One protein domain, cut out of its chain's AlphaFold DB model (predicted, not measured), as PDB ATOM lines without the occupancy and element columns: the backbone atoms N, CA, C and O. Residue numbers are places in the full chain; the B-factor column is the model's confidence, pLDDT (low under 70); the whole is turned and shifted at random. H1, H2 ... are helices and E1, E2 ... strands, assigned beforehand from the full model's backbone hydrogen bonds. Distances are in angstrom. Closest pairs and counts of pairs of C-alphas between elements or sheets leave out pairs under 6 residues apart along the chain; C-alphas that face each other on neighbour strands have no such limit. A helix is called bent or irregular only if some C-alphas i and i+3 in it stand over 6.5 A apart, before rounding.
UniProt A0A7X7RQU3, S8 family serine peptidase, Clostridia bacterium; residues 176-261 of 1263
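Overview. This is residues 176 to 261 of the 1263 residues of the protein "S8 family serine peptidase" of Clostridia bacterium (UniProt A0A7X7RQU3). A small, strongly twisted sheet of three strands has two helices, H2 and H3, over one face, while the long first helix H1 packs on H3 away from the sheet. E1 bends sharply, and the tail after H3 folds back towards the middle. The printed part has 86 residues, in the order H1, E1, H2, E2, E3, H3; the sheet runs E1 E3 E2, antiparallel, and the class is mixed, helices and strands. The whole is compact, with a radius of gyration of the C-alphas of 12.1 A and spans of 33 by 26 by 22 A.

Along the chain. H1, residues 176 to 191, begins at C-alpha 176 (0.171, 39.845, 14.370) and is 21.2 A long. It has a kink of 36 degrees near residue 185 and is irregular, with C-alphas 186 and 189 7.4 A apart. E1, residues 200 to 208, is 17.1 A long and bends by 111 degrees at residue 203. H2 is residues 212 to 221, 14.5 A; E2 is 225 to 230, 14.7 A; E3 is 233 to 237, 13.6 A. H3, residues 244 to 252, is 12.1 A long and ends at C-alpha 252 (12.274, 35.980, 20.806).

Arrangement. Inner strand E3 pairs with E1, N 234 to O 207 at 2.8 A, and with E2 in a hairpin, N 235 to O 228 at 3.0 A. H2 is over E3 at a height of 8.8 A, slantwise at 34 degrees on the local plane, forming two layers, a helix on one face of a sheet; the C-alphas of Ala 215 and Val 234 are their closest, 6.7 A. E1, H2 and E2 form a split strand-helix-strand unit, two strands running the same way with E3 between them, its crossover right-handed. On the same face, H3 is over E1 at 10.5 A, along it at 9 degrees on the local plane; their closest C-alphas, Arg 203 and Ala 244, are 4.7 A apart. H1 touches H3, closest C-alphas Asn 185 and Ala 252 at 4.5 A, at a steep tilt of 51 degrees, opposite ways. H1 is only just not on the sheet, with 4 pairs of C-alphas within 10 A, and is apart from H2. In H3 every O i to N i+4 pair is within hydrogen-bond range; in H1 10 of 12 are, in H2 5 of 6.

Size, cuts and confidence. The C-alphas farthest apart, Gln 193 and Glu 213, are 33.7 A apart. The printed part has no cut and no long link, and no printed residue is under 70 in pLDDT.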
ATOM      1  N   THR A 176       0.307  41.259  13.984       84.31
ATOM      2  CA  THR A 176       0.171  39.845  14.370       84.31
ATOM      3  C   THR A 176       1.520  39.166  14.624       84.31
ATOM      4  O   THR A 176       1.687  38.528  15.660       84.31
ATOM      5  N   GLN A 177       2.504  39.325  13.729       87.56
ATOM      6  CA  GLN A 177       3.848  38.754  13.917       87.56
ATOM      7  C   GLN A 177       4.547  39.363  15.144       87.56
ATOM      8  O   GLN A 177       5.216  38.663  15.902       87.56
ATOM      9  N   LEU A 178       4.366  40.669  15.366       87.44
ATOM     10  CA  LEU A 178       4.878  41.395  16.525       87.44
ATOM     11  C   LEU A 178       4.215  40.923  17.831       87.44
ATOM     12  O   LEU A 178       4.893  40.817  18.855       87.44
ATOM     13  N   GLN A 179       2.918  40.609  17.790       86.75
ATOM     14  CA  GLN A 179       2.177  40.064  18.925       86.75
ATOM     15  C   GLN A 179       2.644  38.651  19.294       86.75
ATOM     16  O   GLN A 179       2.874  38.381  20.474       86.75
ATOM     17  N   ASP A 180       2.812  37.765  18.309       87.19
ATOM     18  CA  ASP A 180       3.305  36.401  18.533       87.19
ATOM     19  C   ASP A 180       4.748  36.405  19.069       87.19
ATOM     20  O   ASP A 180       5.074  35.692  20.015       87.19
ATOM     21  N   LYS A 181       5.587  37.323  18.575       91.50
ATOM     22  CA  LYS A 181       6.958  37.551  19.064       91.50
ATOM     23  C   LYS A 181       7.018  37.915  20.554       91.50
ATOM     24  O   LYS A 181       7.936  37.484  21.249       91.50
ATOM     25  N   MET A 182       6.033  38.649  21.076       88.44
ATOM     26  CA  MET A 182       5.919  38.941  22.518       88.44
ATOM     27  C   MET A 182       5.463  37.723  23.322       88.44
ATOM     28  O   MET A 182       6.007  37.450  24.394       88.44
ATOM     29  N   THR A 183       4.524  36.947  22.782       89.25
ATOM     30  CA  THR A 183       4.083  35.679  23.377       89.25
ATOM     31  C   THR A 183       5.252  34.687  23.474       89.25
ATOM     32  O   THR A 183       5.486  34.109  24.541       89.25
ATOM     33  N   LEU A 184       6.057  34.568  22.412       90.38
ATOM     34  CA  LEU A 184       7.270  33.751  22.364       90.38
ATOM     35  C   LEU A 184       8.332  34.239  23.363       90.38
ATOM     36  O   LEU A 184       8.853  33.439  24.141       90.38
ATOM     37  N   ASN A 185       8.593  35.552  23.418       90.44
ATOM     38  CA  ASN A 185       9.512  36.154  24.389       90.44
ATOM     39  C   ASN A 185       9.118  35.831  25.842       90.44
ATOM     40  O   ASN A 185       9.974  35.453  26.639       90.44
ATOM     41  N   SER A 186       7.823  35.870  26.173       87.62
ATOM     42  CA  SER A 186       7.336  35.481  27.505       87.62
ATOM     43  C   SER A 186       7.474  33.977  27.808       87.62
ATOM     44  O   SER A 186       7.522  33.582  28.973       87.62
ATOM     45  N   SER A 187       7.570  33.140  26.769       87.00
ATOM     46  CA  SER A 187       7.636  31.677  26.872       87.00
ATOM     47  C   SER A 187       9.068  31.130  26.942       87.00
ATOM     48  O   SER A 187       9.261  30.001  27.395       87.00
ATOM     49  N   ILE A 188      10.080  31.909  26.535       90.00
ATOM     50  CA  ILE A 188      11.451  31.416  26.301       90.00
ATOM     51  C   ILE A 188      12.068  30.700  27.513       90.00
ATOM     52  O   ILE A 188      12.671  29.642  27.355       90.00
ATOM     53  N   SER A 189      11.832  31.185  28.739       86.19
ATOM     54  CA  SER A 189      12.355  30.566  29.971       86.19
ATOM     55  C   SER A 189      11.717  29.216  30.319       86.19
ATOM     56  O   SER A 189      12.225  28.503  31.180       86.19
ATOM     57  N   THR A 190      10.585  28.875  29.701       86.38
ATOM     58  CA  THR A 190       9.974  27.539  29.783       86.38
ATOM     59  C   THR A 190      10.547  26.629  28.698       86.38
ATOM     60  O   THR A 190      10.785  25.455  28.961       86.38
ATOM     61  N   ILE A 191      10.830  27.171  27.508       88.56
ATOM     62  CA  ILE A 191      11.421  26.434  26.381       88.56
ATOM     63  C   ILE A 191      12.881  26.037  26.678       88.56
ATOM     64  O   ILE A 191      13.269  24.915  26.380       88.56
ATOM     65  N   ASP A 192      13.644  26.896  27.361       90.25
ATOM     66  CA  ASP A 192      15.012  26.638  27.864       90.25
ATOM     67  C   ASP A 192      15.112  25.373  28.748       90.25
ATOM     68  O   ASP A 192      16.112  24.657  28.753       90.25
ATOM     69  N   GLN A 193      14.034  25.034  29.463       88.94
ATOM     70  CA  GLN A 193      13.963  23.838  30.315       88.94
ATOM     71  C   GLN A 193      13.616  22.556  29.532       88.94
ATOM     72  O   GLN A 193      13.573  21.469  30.114       88.94
ATOM     73  N   LEU A 194      13.347  22.658  28.227       89.88
ATOM     74  CA  LEU A 194      12.854  21.573  27.384       89.88
ATOM     75  C   LEU A 194      13.923  21.115  26.392       89.88
ATOM     76  O   LEU A 194      14.474  21.888  25.613       89.88
ATOM     77  N   LYS A 195      14.185  19.807  26.393       91.31
ATOM     78  CA  LYS A 195      15.243  19.208  25.580       91.31
ATOM     79  C   LYS A 195      14.787  18.960  24.136       91.31
ATOM     80  O   LYS A 195      13.840  18.200  23.904       91.31
ATOM     81  N   GLU A 196      15.533  19.506  23.180       91.81
ATOM     82  CA  GLU A 196      15.396  19.228  21.745       91.81
ATOM     83  C   GLU A 196      15.452  17.715  21.425       91.81
ATOM     84  O   GLU A 196      16.011  16.906  22.178       91.81
ATOM     85  N   GLY A 197      14.741  17.305  20.372       86.38
ATOM     86  CA  GLY A 197      14.499  15.907  19.986       86.38
ATOM     87  C   GLY A 197      13.571  15.130  20.927       86.38
ATOM     88  O   GLY A 197      12.978  14.121  20.536       86.38
ATOM     89  N   THR A 198      13.389  15.613  22.159       87.06
ATOM     90  CA  THR A 198      12.578  14.972  23.202       87.06
ATOM     91  C   THR A 198      11.241  15.696  23.380       87.06
ATOM     92  O   THR A 198      10.190  15.070  23.275       87.06
ATOM     93  N   ALA A 199      11.260  17.015  23.588       87.19
ATOM     94  CA  ALA A 199      10.064  17.845  23.779       87.19
ATOM     95  C   ALA A 199       9.550  18.501  22.482       87.19
ATOM     96  O   ALA A 199       8.349  18.720  22.340       87.19
ATOM     97  N   TYR A 200      10.448  18.781  21.537       93.19
ATOM     98  CA  TYR A 200      10.180  19.348  20.210       93.19
ATOM     99  C   TYR A 200      11.144  18.749  19.179       93.19
ATOM    100  O   TYR A 200      12.171  18.172  19.554       93.19
ATOM    101  N   ALA A 201      10.797  18.827  17.896       92.62
ATOM    102  CA  ALA A 201      11.554  18.202  16.815       92.62
ATOM    103  C   ALA A 201      12.949  18.826  16.612       92.62
ATOM    104  O   ALA A 201      13.138  20.033  16.751       92.62
ATOM    105  N   GLU A 202      13.943  17.984  16.298       92.50
ATOM    106  CA  GLU A 202      15.329  18.435  16.116       92.50
ATOM    107  C   GLU A 202      15.449  19.319  14.877       92.50
ATOM    108  O   GLU A 202      15.061  18.914  13.774       92.50
ATOM    109  N   ARG A 203      16.037  20.507  15.049       93.69
ATOM    110  CA  ARG A 203      16.269  21.498  13.993       93.69
ATOM    111  C   ARG A 203      14.983  21.920  13.267       93.69
ATOM    112  O   ARG A 203      15.050  22.298  12.100       93.69
ATOM    113  N   GLU A 204      13.820  21.827  13.917       95.19
ATOM    114  CA  GLU A 204      12.516  22.140  13.318       95.19
ATOM    115  C   GLU A 204      11.740  23.186  14.115       95.19
ATOM    116  O   GLU A 204      11.415  23.008  15.293       95.19
ATOM    117  N   VAL A 205      11.407  24.273  13.422       96.19
ATOM    118  CA  VAL A 205      10.608  25.382  13.946       96.19
ATOM    119  C   VAL A 205       9.403  25.628  13.045       96.19
ATOM    120  O   VAL A 205       9.460  25.407  11.835       96.19
ATOM    121  N   VAL A 206       8.301  26.061  13.648       96.62
ATOM    122  CA  VAL A 206       6.989  26.215  13.016       96.62
ATOM    123  C   VAL A 206       6.496  27.656  13.152       96.62
ATOM    124  O   VAL A 206       6.731  28.308  14.170       96.62
ATOM    125  N   PHE A 207       5.822  28.162  12.119       95.31
ATOM    126  CA  PHE A 207       5.119  29.450  12.128       95.31
ATOM    127  C   PHE A 207       3.891  29.410  11.206       95.31
ATOM    128  O   PHE A 207       3.655  28.422  10.507       95.31
ATOM    129  N   LEU A 208       3.080  30.469  11.221       93.56
ATOM    130  CA  LEU A 208       1.912  30.614  10.347       93.56
ATOM    131  C   LEU A 208       2.207  31.648   9.254       93.56
ATOM    132  O   LEU A 208       2.746  32.710   9.554       93.56
ATOM    133  N   ALA A 209       1.838  31.352   8.005       91.56
ATOM    134  CA  ALA A 209       2.053  32.243   6.861       91.56
ATOM    135  C   ALA A 209       0.804  32.348   5.976       91.56
ATOM    136  O   ALA A 209       0.227  31.342   5.550       91.56
ATOM    137  N   SER A 210       0.426  33.585   5.658       87.81
ATOM    138  CA  SER A 210      -0.728  33.935   4.822       87.81
ATOM    139  C   SER A 210      -0.539  33.601   3.339       87.81
ATOM    140  O   SER A 210      -1.513  33.493   2.595       87.81
ATOM    141  N   SER A 211       0.714  33.440   2.909       91.25
ATOM    142  CA  SER A 211       1.107  33.136   1.533       91.25
ATOM    143  C   SER A 211       2.390  32.303   1.503       91.25
ATOM    144  O   SER A 211       3.160  32.282   2.470       91.25
ATOM    145  N   LYS A 212       2.655  31.639   0.371       90.06
ATOM    146  CA  LYS A 212       3.915  30.911   0.176       90.06
ATOM    147  C   LYS A 212       5.090  31.880   0.034       90.06
ATOM    148  O   LYS A 212       6.196  31.579   0.458       90.06
ATOM    149  N   GLU A 213       4.838  33.051  -0.533       90.56
ATOM    150  CA  GLU A 213       5.793  34.136  -0.712       90.56
ATOM    151  C   GLU A 213       6.292  34.671   0.644       90.56
ATOM    152  O   GLU A 213       7.499  34.808   0.832       90.56
ATOM    153  N   GLU A 214       5.389  34.873   1.614       90.00
ATOM    154  CA  GLU A 214       5.737  35.192   3.011       90.00
ATOM    155  C   GLU A 214       6.558  34.062   3.651       90.00
ATOM    156  O   GLU A 214       7.606  34.319   4.247       90.00
ATOM    157  N   ALA A 215       6.133  32.804   3.479       92.69
ATOM    158  CA  ALA A 215       6.868  31.650   3.995       92.69
ATOM    159  C   ALA A 215       8.298  31.576   3.430       92.69
ATOM    160  O   ALA A 215       9.256  31.337   4.167       92.69
ATOM    161  N   GLU A 216       8.459  31.826   2.128       92.50
ATOM    162  CA  GLU A 216       9.751  31.851   1.452       92.50
ATOM    163  C   GLU A 216      10.615  33.056   1.852       92.50
ATOM    164  O   GLU A 216      11.838  32.941   1.792       92.50
ATOM    165  N   GLU A 217      10.054  34.206   2.232       90.12
ATOM    166  CA  GLU A 217      10.836  35.333   2.765       90.12
ATOM    167  C   GLU A 217      11.350  35.042   4.184       90.12
ATOM    168  O   GLU A 217      12.539  35.216   4.457       90.12
ATOM    169  N   ILE A 218      10.496  34.501   5.055       91.06
ATOM    170  CA  ILE A 218      10.851  34.173   6.444       91.06
ATOM    171  C   ILE A 218      11.871  33.024   6.502       91.06
ATOM    172  O   ILE A 218      12.852  33.111   7.242       91.06
ATOM    173  N   ALA A 219      11.731  31.997   5.655       92.19
ATOM    174  CA  ALA A 219      12.706  30.907   5.538       92.19
ATOM    175  C   ALA A 219      14.132  31.403   5.211       92.19
ATOM    176  O   ALA A 219      15.112  30.903   5.771       92.19
ATOM    177  N   LYS A 220      14.258  32.433   4.355       89.81
ATOM    178  CA  LYS A 220      15.555  33.054   4.023       89.81
ATOM    179  C   LYS A 220      16.185  33.731   5.243       89.81
ATOM    180  O   LYS A 220      17.384  33.566   5.452       89.81
ATOM    181  N   GLY A 221      15.395  34.436   6.057       88.12
ATOM    182  CA  GLY A 221      15.889  35.121   7.260       88.12
ATOM    183  C   GLY A 221      16.438  34.175   8.335       88.12
ATOM    184  O   GLY A 221      17.402  34.510   9.027       88.12
ATOM    185  N   TYR A 222      15.889  32.958   8.405       91.44
ATOM    186  CA  TYR A 222      16.370  31.874   9.268       91.44
ATOM    187  C   TYR A 222      17.466  30.991   8.643       91.44
ATOM    188  O   TYR A 222      17.937  30.062   9.297       91.44
ATOM    189  N   GLN A 223      17.889  31.264   7.401       88.38
ATOM    190  CA  GLN A 223      18.825  30.424   6.633       88.38
ATOM    191  C   GLN A 223      18.406  28.936   6.624       88.38
ATOM    192  O   GLN A 223      19.209  28.028   6.872       88.38
ATOM    193  N   ALA A 224      17.113  28.710   6.378       92.31
ATOM    194  CA  ALA A 224      16.429  27.434   6.549       92.31
ATOM    195  C   ALA A 224      15.660  27.019   5.286       92.31
ATOM    196  O   ALA A 224      15.253  27.859   4.481       92.31
ATOM    197  N   GLU A 225      15.422  25.719   5.130       93.50
ATOM    198  CA  GLU A 225      14.594  25.184   4.045       93.50
ATOM    199  C   GLU A 225      13.144  25.015   4.517       93.50
ATOM    200  O   GLU A 225      12.903  24.590   5.648       93.50
ATOM    201  N   ILE A 226      12.162  25.326   3.663       94.75
ATOM    202  CA  ILE A 226      10.758  24.988   3.942       94.75
ATOM    203  C   ILE A 226      10.609  23.474   3.804       94.75
ATOM    204  O   ILE A 226      10.737  22.934   2.705       94.75
ATOM    205  N   LYS A 227      10.325  22.809   4.924       93.19
ATOM    206  CA  LYS A 227      10.058  21.371   5.008       93.19
ATOM    207  C   LYS A 227       8.644  21.059   4.507       93.19
ATOM    208  O   LYS A 227       8.463  20.160   3.693       93.19
ATOM    209  N   SER A 228       7.665  21.851   4.946       91.94
ATOM    210  CA  SER A 228       6.261  21.762   4.534       91.94
ATOM    211  C   SER A 228       5.563  23.127   4.617       91.94
ATOM    212  O   SER A 228       5.965  24.002   5.391       91.94
ATOM    213  N   TYR A 229       4.527  23.319   3.794       91.94
ATOM    214  CA  TYR A 229       3.598  24.450   3.881       91.94
ATOM    215  C   TYR A 229       2.180  23.984   3.544       91.94
ATOM    216  O   TYR A 229       1.843  23.818   2.371       91.94
ATOM    217  N   GLU A 230       1.358  23.772   4.569       87.31
ATOM    218  CA  GLU A 230       0.002  23.233   4.431       87.31
ATOM    219  C   GLU A 230      -0.969  23.939   5.376       87.31
ATOM    220  O   GLU A 230      -0.602  24.312   6.485       87.31
ATOM    221  N   HIS A 231      -2.213  24.159   4.939       86.56
ATOM    222  CA  HIS A 231      -3.255  24.839   5.728       86.56
ATOM    223  C   HIS A 231      -2.803  26.181   6.363       86.56
ATOM    224  O   HIS A 231      -3.298  26.578   7.417       86.56
ATOM    225  N   GLY A 232      -1.849  26.893   5.745       90.44
ATOM    226  CA  GLY A 232      -1.268  28.141   6.267       90.44
ATOM    227  C   GLY A 232      -0.238  27.968   7.396       90.44
ATOM    228  O   GLY A 232       0.093  28.947   8.064       90.44
ATOM    229  N   ILE A 233       0.246  26.747   7.631       94.31
ATOM    230  CA  ILE A 233       1.261  26.371   8.626       94.31
ATOM    231  C   ILE A 233       2.556  26.043   7.878       94.31
ATOM    232  O   ILE A 233       2.528  25.285   6.911       94.31
ATOM    233  N   VAL A 234       3.683  26.607   8.313       95.88
ATOM    234  CA  VAL A 234       5.015  26.386   7.728       95.88
ATOM    235  C   VAL A 234       5.893  25.659   8.739       95.88
ATOM    236  O   VAL A 234       6.019  26.125   9.871       95.88
ATOM    237  N   VAL A 235       6.569  24.587   8.321       96.19
ATOM    238  CA  VAL A 235       7.687  23.997   9.076       96.19
ATOM    239  C   VAL A 235       8.994  24.307   8.352       96.19
ATOM    240  O   VAL A 235       9.124  24.056   7.153       96.19
ATOM    241  N   LEU A 236       9.977  24.842   9.077       95.88
ATOM    242  CA  LEU A 236      11.336  25.070   8.587       95.88
ATOM    243  C   LEU A 236      12.285  23.996   9.111       95.88
ATOM    244  O   LEU A 236      12.255  23.676  10.300       95.88
ATOM    245  N   LYS A 237      13.183  23.512   8.249       95.44
ATOM    246  CA  LYS A 237      14.334  22.697   8.645       95.44
ATOM    247  C   LYS A 237      15.590  23.567   8.702       95.44
ATOM    248  O   LYS A 237      16.027  24.124   7.696       95.44
ATOM    249  N   LEU A 238      16.160  23.684   9.898       93.19
ATOM    250  CA  LEU A 238      17.344  24.491  10.187       93.19
ATOM    251  C   LEU A 238      18.636  23.775   9.754       93.19
ATOM    252  O   LEU A 238      18.717  22.540   9.712       93.19
ATOM    253  N   SER A 239      19.665  24.570   9.455       89.06
ATOM    254  CA  SER A 239      21.007  24.113   9.062       89.06
ATOM    255  C   SER A 239      21.700  23.253  10.139       89.06
ATOM    256  O   SER A 239      21.307  23.251  11.300       89.06
ATOM    257  N   GLU A 240      22.743  22.497   9.770       81.56
ATOM    258  CA  GLU A 240      23.300  21.427  10.629       81.56
ATOM    259  C   GLU A 240      23.881  21.875  11.975       81.56
ATOM    260  O   GLU A 240      23.886  21.088  12.918       81.56
ATOM    261  N   ASN A 241      24.328  23.127  12.072       82.69
ATOM    262  CA  ASN A 241      24.960  23.694  13.267       82.69
ATOM    263  C   ASN A 241      24.037  24.672  14.021       82.69
ATOM    264  O   ASN A 241      24.531  25.556  14.713       82.69
ATOM    265  N   VAL A 242      22.717  24.571  13.830       87.25
ATOM    266  CA  VAL A 242      21.720  25.502  14.380       87.25
ATOM    267  C   VAL A 242      20.639  24.708  15.104       87.25
ATOM    268  O   VAL A 242      19.899  23.970  14.455       87.25
ATOM    269  N   SER A 243      20.529  24.846  16.427       89.81
ATOM    270  CA  SER A 243      19.441  24.208  17.179       89.81
ATOM    271  C   SER A 243      18.116  24.946  16.968       89.81
ATOM    272  O   SER A 243      18.089  26.133  16.621       89.81
ATOM    273  N   ALA A 244      16.993  24.264  17.201       90.56
ATOM    274  CA  ALA A 244      15.691  24.926  17.213       90.56
ATOM    275  C   ALA A 244      15.620  25.984  18.328       90.56
ATOM    276  O   ALA A 244      15.005  27.032  18.130       90.56
ATOM    277  N   PHE A 245      16.303  25.766  19.458       91.69
ATOM    278  CA  PHE A 245      16.361  26.748  20.544       91.69
ATOM    279  C   PHE A 245      17.147  28.023  20.187       91.69
ATOM    280  O   PHE A 245      16.722  29.111  20.580       91.69
ATOM    281  N   ASP A 246      18.225  27.938  19.399       89.75
ATOM    282  CA  ASP A 246      18.974  29.124  18.935       89.75
ATOM    283  C   ASP A 246      18.091  30.015  18.051       89.75
ATOM    284  O   ASP A 246      17.977  31.223  18.273       89.75
ATOM    285  N   ALA A 247      17.410  29.401  17.074       91.06
ATOM    286  CA  ALA A 247      16.488  30.096  16.178       91.06
ATOM    287  C   ALA A 247      15.318  30.726  16.952       91.06
ATOM    288  O   ALA A 247      14.996  31.891  16.737       91.06
ATOM    289  N   VAL A 248      14.732  29.991  17.902       92.69
ATOM    290  CA  VAL A 248      13.645  30.465  18.776       92.69
ATOM    291  C   VAL A 248      14.104  31.590  19.717       92.69
ATOM    292  O   VAL A 248      13.346  32.524  19.975       92.69
ATOM    293  N   THR A 249      15.352  31.567  20.189       91.44
ATOM    294  CA  THR A 249      15.924  32.638  21.021       91.44
ATOM    295  C   THR A 249      16.153  33.915  20.206       91.44
ATOM    296  O   THR A 249      15.778  35.001  20.648       91.44
ATOM    297  N   ALA A 250      16.681  33.802  18.983       89.56
ATOM    298  CA  ALA A 250      16.810  34.932  18.059       89.56
ATOM    299  C   ALA A 250      15.441  35.483  17.610       89.56
ATOM    300  O   ALA A 250      15.259  36.698  17.492       89.56
ATOM    301  N   ALA A 251      14.454  34.601  17.426       91.19
ATOM    302  CA  ALA A 251      13.063  34.963  17.176       91.19
ATOM    303  C   ALA A 251      12.455  35.737  18.353       91.19
ATOM    304  O   ALA A 251      11.726  36.703  18.142       91.19
ATOM    305  N   ALA A 252      12.776  35.352  19.589       88.81
ATOM    306  CA  ALA A 252      12.274  35.980  20.806       88.81
ATOM    307  C   ALA A 252      12.890  37.362  21.106       88.81
ATOM    308  O   ALA A 252      12.289  38.121  21.870       88.81
ATOM    309  N   ASP A 253      14.047  37.728  20.541       88.69
ATOM    310  CA  ASP A 253      14.647  39.047  20.785       88.69
ATOM    311  C   ASP A 253      13.817  40.174  20.149       88.69
ATOM    312  O   ASP A 253      13.720  40.304  18.926       88.69
ATOM    313  N   LEU A 254      13.248  41.032  21.002       86.62
ATOM    314  CA  LEU A 254      12.435  42.191  20.628       86.62
ATOM    315  C   LEU A 254      13.224  43.284  19.884       86.62
ATOM    316  O   LEU A 254      12.602  44.178  19.310       86.62
ATOM    317  N   ASN A 255      14.560  43.224  19.883       83.81
ATOM    318  CA  ASN A 255      15.419  44.130  19.116       83.81
ATOM    319  C   ASN A 255      15.645  43.656  17.665       83.81
ATOM    320  O   ASN A 255      16.096  44.445  16.834       83.81
ATOM    321  N   ASN A 256      15.321  42.397  17.339       82.62
ATOM    322  CA  ASN A 256      15.490  41.818  16.006       82.62
ATOM    323  C   ASN A 256      14.183  41.883  15.182       82.62
ATOM    324  O   ASN A 256      13.091  41.667  15.709       82.62
ATOM    325  N   GLN A 257      14.291  42.142  13.875       85.00
ATOM    326  CA  GLN A 257      13.169  42.210  12.926       85.00
ATOM    327  C   GLN A 257      12.668  40.838  12.436       85.00
ATOM    328  O   GLN A 257      11.667  40.787  11.726       85.00
ATOM    329  N   LEU A 258      13.318  39.732  12.821       90.00
ATOM    330  CA  LEU A 258      12.812  38.372  12.586       90.00
ATOM    331  C   LEU A 258      11.380  38.184  13.139       90.00
ATOM    332  O   LEU A 258      11.153  38.490  14.320       90.00
ATOM    333  N   PRO A 259      10.441  37.621  12.353       91.56
ATOM    334  CA  PRO A 259       9.165  37.107  12.857       91.56
ATOM    335  C   PRO A 259       9.346  35.972  13.859       91.56
ATOM    336  O   PRO A 259      10.374  35.292  13.867       91.56
ATOM    337  N   ALA A 260       8.332  35.748  14.692       91.94
ATOM    338  CA  ALA A 260       8.308  34.622  15.613       91.94
ATOM    339  C   ALA A 260       8.328  33.280  14.864       91.94
ATOM    340  O   ALA A 260       7.598  33.083  13.892       91.94
ATOM    341  N   VAL A 261       9.142  32.348  15.359       94.69
ATOM    342  CA  VAL A 261       9.057  30.921  15.039       94.69
ATOM    343  C   VAL A 261       9.076  30.162  16.359       94.69
ATOM    344  O   VAL A 261       9.816  30.522  17.275       94.69
TER     345      VAL A 261